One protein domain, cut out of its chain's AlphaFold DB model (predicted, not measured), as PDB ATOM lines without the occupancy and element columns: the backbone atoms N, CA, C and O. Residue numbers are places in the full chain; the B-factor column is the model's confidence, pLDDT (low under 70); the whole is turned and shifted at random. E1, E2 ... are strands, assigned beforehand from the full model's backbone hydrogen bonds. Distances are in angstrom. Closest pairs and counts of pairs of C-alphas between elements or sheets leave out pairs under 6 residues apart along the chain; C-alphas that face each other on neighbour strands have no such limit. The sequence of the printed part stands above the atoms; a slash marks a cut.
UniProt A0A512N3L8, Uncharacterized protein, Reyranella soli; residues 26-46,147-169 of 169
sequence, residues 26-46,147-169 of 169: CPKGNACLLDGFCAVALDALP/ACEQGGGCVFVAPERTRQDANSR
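Overview. This is residues 26 to 46 and 147 to 169 of the 169 residues of an uncharacterized protein of Reyranella soli (UniProt A0A512N3L8). Little regular structure: a small two-strand hairpin, E1 and E2, is the core, and mostly loops surround it. Residues 147 to 164 loop past it, and the runs to Pro 46 and Arg 169 point away at opposite ends and make the length. Of 44 printed residues, 8 are in named elements, E1 then E2, antiparallel, with no named helix; the class is all strand. The whole is compact, with a radius of gyration of the C-alphas of 10.3 A and spans of 38 by 18 by 14 A.

Arrangement. E1, residues 30 to 33, and E2, residues 37 to 40, form a hairpin over a tight link, antiparallel at 146 degrees. N 31 and O 39 are within hydrogen-bond range at 2.8 A. Residues 37 to 38 of E2 also pair, antiparallel, with residues 162 to 163.

Along the chain. E1 begins at C-alpha 30 (214.386, 223.891, 253.565) and is 9.0 A long. E2 is 10.5 A long and ends at C-alpha 40 (212.147, 223.483, 250.116).

Size, cuts and confidence. The C-alphas of Pro 46 and Arg 169 are farthest apart, 38.8 A. Residues 47 to 146 are not printed; C-alphas 46 and 147 are 15.1 A apart. Residues 168 to 169 have pLDDT under 70.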
ATOM      1  N   CYS A  26     214.554 226.739 260.044       95.75
ATOM      2  CA  CYS A  26     213.707 226.113 259.048       95.75
ATOM      3  C   CYS A  26     213.642 224.593 259.235       95.75
ATOM      4  O   CYS A  26     214.582 223.991 259.754       95.75
ATOM      5  N   PRO A  27     212.564 223.930 258.783       93.94
ATOM      6  CA  PRO A  27     212.526 222.472 258.736       93.94
ATOM      7  C   PRO A  27     213.669 221.883 257.898       93.94
ATOM      8  O   PRO A  27     214.200 222.533 256.995       93.94
ATOM      9  N   LYS A  28     214.025 220.623 258.164       91.12
ATOM     10  CA  LYS A  28     215.045 219.898 257.394       91.12
ATOM     11  C   LYS A  28     214.709 219.910 255.897       91.12
ATOM     12  O   LYS A  28     213.571 219.652 255.515       91.12
ATOM     13  N   GLY A  29     215.715 220.172 255.062       89.88
ATOM     14  CA  GLY A  29     215.565 220.241 253.602       89.88
ATOM     15  C   GLY A  29     215.041 221.582 253.077       89.88
ATOM     16  O   GLY A  29     214.966 221.765 251.864       89.88
ATOM     17  N   ASN A  30     214.717 222.530 253.961       95.12
ATOM     18  CA  ASN A  30     214.386 223.891 253.565       95.12
ATOM     19  C   ASN A  30     215.614 224.802 253.625       95.12
ATOM     20  O   ASN A  30     216.437 224.697 254.532       95.12
ATOM     21  N   ALA A  31     215.693 225.742 252.688       95.56
ATOM     22  CA  ALA A  31     216.622 226.856 252.748       95.56
ATOM     23  C   ALA A  31     216.056 227.987 253.616       95.56
ATOM     24  O   ALA A  31     214.851 228.268 253.599       95.56
ATOM     25  N   CYS A  32     216.946 228.664 254.336       96.38
ATOM     26  CA  CYS A  32     216.638 229.897 255.041       96.38
ATOM     27  C   CYS A  32     216.655 231.056 254.047       96.38
ATOM     28  O   CYS A  32     217.699 231.382 253.488       96.38
ATOM     29  N   LEU A  33     215.510 231.689 253.826       96.81
ATOM     30  CA  LEU A  33     215.384 232.811 252.904       96.81
ATOM     31  C   LEU A  33     215.448 234.148 253.642       96.81
ATOM     32  O   LEU A  33     215.105 234.239 254.826       96.81
ATOM     33  N   LEU A  34     215.812 235.201 252.905       93.62
ATOM     34  CA  LEU A  34     215.569 236.570 253.355       93.62
ATOM     35  C   LEU A  34     214.080 236.783 253.700       93.62
ATOM     36  O   LEU A  34     213.193 236.059 253.241       93.62
ATOM     37  N   ASP A  35     213.824 237.786 254.542       90.62
ATOM     38  CA  ASP A  35     212.496 238.174 255.048       90.62
ATOM     39  C   ASP A  35     211.828 237.172 256.011       90.62
ATOM     40  O   ASP A  35     210.631 237.270 256.306       90.62
ATOM     41  N   GLY A  36     212.608 236.233 256.556       94.88
ATOM     42  CA  GLY A  36     212.151 235.335 257.617       94.88
ATOM     43  C   GLY A  36     211.274 234.192 257.108       94.88
ATOM     44  O   GLY A  36     210.270 233.847 257.741       94.88
ATOM     45  N   PHE A  37     211.621 233.631 255.947       97.06
ATOM     46  CA  PHE A  37     210.904 232.513 255.334       97.06
ATOM     47  C   PHE A  37     211.772 231.260 255.191       97.06
ATOM     48  O   PHE A  37     213.001 231.322 255.169       97.06
ATOM     49  N   CYS A  38     211.087 230.132 255.060       97.12
ATOM     50  CA  CYS A  38     211.621 228.829 254.704       97.12
ATOM     51  C   CYS A  38     210.970 228.361 253.409       97.12
ATOM     52  O   CYS A  38     209.775 228.591 253.203       97.12
ATOM     53  N   ALA A  39     211.729 227.672 252.566       96.94
ATOM     54  CA  ALA A  39     211.194 226.982 251.398       96.94
ATOM     55  C   ALA A  39     212.054 225.762 251.063       96.94
ATOM     56  O   ALA A  39     213.256 225.776 251.326       96.94
ATOM     57  N   VAL A  40     211.449 224.728 250.477       96.19
ATOM     58  CA  VAL A  40     212.147 223.483 250.116       96.19
ATOM     59  C   VAL A  40     213.241 223.802 249.113       96.19
ATOM     60  O   VAL A  40     212.939 224.352 248.055       96.19
ATOM     61  N   ALA A  41     214.488 223.460 249.435       93.75
ATOM     62  CA  ALA A  41     215.607 223.623 248.517       93.75
ATOM     63  C   ALA A  41     215.494 222.611 247.369       93.75
ATOM     64  O   ALA A  41     215.151 221.446 247.577       93.75
ATOM     65  N   LEU A  42     215.779 223.065 246.154       93.19
ATOM     66  CA  LEU A  42     215.718 222.266 244.938       93.19
ATOM     67  C   LEU A  42     217.097 222.218 244.286       93.19
ATOM     68  O   LEU A  42     217.784 223.233 244.199       93.19
ATOM     69  N   ASP A  43     217.459 221.061 243.736       89.75
ATOM     70  CA  ASP A  43     218.677 220.935 242.926       89.75
ATOM     71  C   ASP A  43     218.531 221.644 241.567       89.75
ATOM     72  O   ASP A  43     219.502 222.137 240.991       89.75
ATOM     73  N   ALA A  44     217.303 221.689 241.037       91.94
ATOM     74  CA  ALA A  44     216.980 222.258 239.735       91.94
ATOM     75  C   ALA A  44     215.513 222.706 239.662       91.94
ATOM     76  O   ALA A  44     214.643 222.163 240.346       91.94
ATOM     77  N   LEU A  45     215.226 223.659 238.775       92.06
ATOM     78  CA  LEU A  45     213.861 224.076 238.459       92.06
ATOM     79  C   LEU A  45     213.311 223.257 237.277       92.06
ATOM     80  O   LEU A  45     214.080 222.775 236.440       92.06
ATOM     81  N   PRO A  46     211.981 223.121 237.133       91.12
ATOM     82  CA  PRO A  46     211.394 222.543 235.930       91.12
ATOM     83  C   PRO A  46     211.874 223.268 234.664       91.12
ATOM     84  O   PRO A  46     211.710 224.479 234.539       91.12
ATOM     85  N   ALA A 147     216.027 232.198 244.828       95.31
ATOM     86  CA  ALA A 147     215.715 233.018 245.986       95.31
ATOM     87  C   ALA A 147     217.004 233.460 246.691       95.31
ATOM     88  O   ALA A 147     218.045 232.807 246.597       95.31
ATOM     89  N   CYS A 148     216.907 234.570 247.418       96.50
ATOM     90  CA  CYS A 148     217.983 235.091 248.246       96.50
ATOM     91  C   CYS A 148     218.059 234.347 249.580       96.50
ATOM     92  O   CYS A 148     217.078 234.325 250.332       96.50
ATOM     93  N   GLU A 149     219.229 233.803 249.899       95.56
ATOM     94  CA  GLU A 149     219.456 233.120 251.172       95.56
ATOM     95  C   GLU A 149     219.722 234.096 252.321       95.56
ATOM     96  O   GLU A 149     220.384 235.134 252.176       95.56
ATOM     97  N   GLN A 150     219.224 233.726 253.498       92.94
ATOM     98  CA  GLN A 150     219.592 234.337 254.764       92.94
ATOM     99  C   GLN A 150     221.086 234.088 255.010       92.94
ATOM    100  O   GLN A 150     221.536 232.949 255.033       92.94
ATOM    101  N   GLY A 151     221.859 235.162 255.184       84.88
ATOM    102  CA  GLY A 151     223.325 235.090 255.284       84.88
ATOM    103  C   GLY A 151     224.070 235.298 253.960       84.88
ATOM    104  O   GLY A 151     225.289 235.452 253.979       84.88
ATOM    105  N   GLY A 152     223.350 235.418 252.838       90.19
ATOM    106  CA  GLY A 152     223.923 235.641 251.508       90.19
ATOM    107  C   GLY A 152     224.014 234.359 250.686       90.19
ATOM    108  O   GLY A 152     224.183 233.276 251.232       90.19
ATOM    109  N   GLY A 153     223.903 234.491 249.363       93.25
ATOM    110  CA  GLY A 153     223.807 233.349 248.451       93.25
ATOM    111  C   GLY A 153     222.484 233.281 247.688       93.25
ATOM    112  O   GLY A 153     221.560 234.067 247.922       93.25
ATOM    113  N   CYS A 154     222.449 232.363 246.725       93.88
ATOM    114  CA  CYS A 154     221.327 232.129 245.828       93.88
ATOM    115  C   CYS A 154     220.982 230.646 245.846       93.88
ATOM    116  O   CYS A 154     221.854 229.816 245.590       93.88
ATOM    117  N   VAL A 155     219.706 230.336 246.039       94.31
ATOM    118  CA  VAL A 155     219.212 228.960 246.123       94.31
ATOM    119  C   VAL A 155     217.959 228.787 245.277       94.31
ATOM    120  O   VAL A 155     217.109 229.677 245.230       94.31
ATOM    121  N   PHE A 156     217.816 227.652 244.598       94.06
ATOM    122  CA  PHE A 156     216.536 227.299 243.989       94.06
ATOM    123  C   PHE A 156     215.621 226.712 245.051       94.06
ATOM    124  O   PHE A 156     216.032 225.854 245.829       94.06
ATOM    125  N   VAL A 157     214.377 227.179 245.085       95.19
ATOM    126  CA  VAL A 157     213.393 226.723 246.063       95.19
ATOM    127  C   VAL A 157     212.039 226.478 245.429       95.19
ATOM    128  O   VAL A 157     211.705 227.064 244.397       95.19
ATOM    129  N   ALA A 158     211.252 225.628 246.076       93.94
ATOM    130  CA  ALA A 158     209.837 225.496 245.784       93.94
ATOM    131  C   ALA A 158     209.105 226.841 246.001       93.94
ATOM    132  O   ALA A 158     209.534 227.661 246.822       93.94
ATOM    133  N   PRO A 159     208.012 227.106 245.262       91.69
ATOM    134  CA  PRO A 159     207.264 228.354 245.396       91.69
ATOM    135  C   PRO A 159     206.572 228.484 246.758       91.69
ATOM    136  O   PRO A 159     206.340 229.606 247.217       91.69
ATOM    137  N   GLU A 160     206.245 227.368 247.411       94.44
ATOM    138  CA  GLU A 160     205.645 227.349 248.737       94.44
ATOM    139  C   GLU A 160     206.628 227.871 249.789       94.44
ATOM    140  O   GLU A 160     207.748 227.377 249.932       94.44
ATOM    141  N   ARG A 161     206.179 228.863 250.563       95.81
ATOM    142  CA  ARG A 161     206.960 229.465 251.644       95.81
ATOM    143  C   ARG A 161     206.235 229.328 252.968       95.81
ATOM    144  O   ARG A 161     205.046 229.632 253.063       95.81
ATOM    145  N   THR A 162     206.972 228.958 254.004       96.44
ATOM    146  CA  THR A 162     206.507 229.001 255.393       96.44
ATOM    147  C   THR A 162     207.307 230.036 256.171       96.44
ATOM    148  O   THR A 162     208.395 230.436 255.757       96.44
ATOM    149  N   ARG A 163     206.764 230.523 257.289       97.00
ATOM    150  CA  ARG A 163     207.533 231.381 258.196       97.00
ATOM    151  C   ARG A 163     208.627 230.566 258.879       97.00
ATOM    152  O   ARG A 163     208.451 229.370 259.092       97.00
ATOM    153  N   GLN A 164     209.740 231.227 259.180       94.94
ATOM    154  CA  GLN A 164     210.751 230.674 260.074       94.94
ATOM    155  C   GLN A 164     210.196 230.579 261.498       94.94
ATOM    156  O   GLN A 164     209.447 231.458 261.935       94.94
ATOM    157  N   ASP A 165     210.602 229.537 262.214       93.50
ATOM    158  CA  ASP A 165     210.186 229.292 263.590       93.50
ATOM    159  C   ASP A 165     211.252 229.787 264.562       93.50
ATOM    160  O   ASP A 165     212.453 229.662 264.319       93.50
ATOM    161  N   ALA A 166     210.826 230.384 265.674       88.81
ATOM    162  CA  ALA A 166     211.762 230.865 266.683       88.81
ATOM    163  C   ALA A 166     212.545 229.686 267.272       88.81
ATOM    164  O   ALA A 166     211.967 228.642 267.590       88.81
ATOM    165  N   ASN A 167     213.853 229.863 267.473       74.81
ATOM    166  CA  ASN A 167     214.641 228.882 268.211       74.81
ATOM    167  C   ASN A 167     214.085 228.801 269.638       74.81
ATOM    168  O   ASN A 167     214.222 229.738 270.429       74.81
ATOM    169  N   SER A 168     213.405 227.695 269.945       62.47
ATOM    170  CA  SER A 168     212.966 227.398 271.306       62.47
ATOM    171  C   SER A 168     214.229 227.203 272.144       62.47
ATOM    172  O   SER A 168     215.029 226.320 271.836       62.47
ATOM    173  N   ARG A 169     214.457 228.094 273.115       53.38
ATOM    174  CA  ARG A 169     215.561 227.970 274.077       53.38
ATOM    175  C   ARG A 169     215.308 226.830 275.050       53.38
ATOM    176  O   ARG A 169     214.128 226.654 275.426       53.38
TER     177      ARG A 169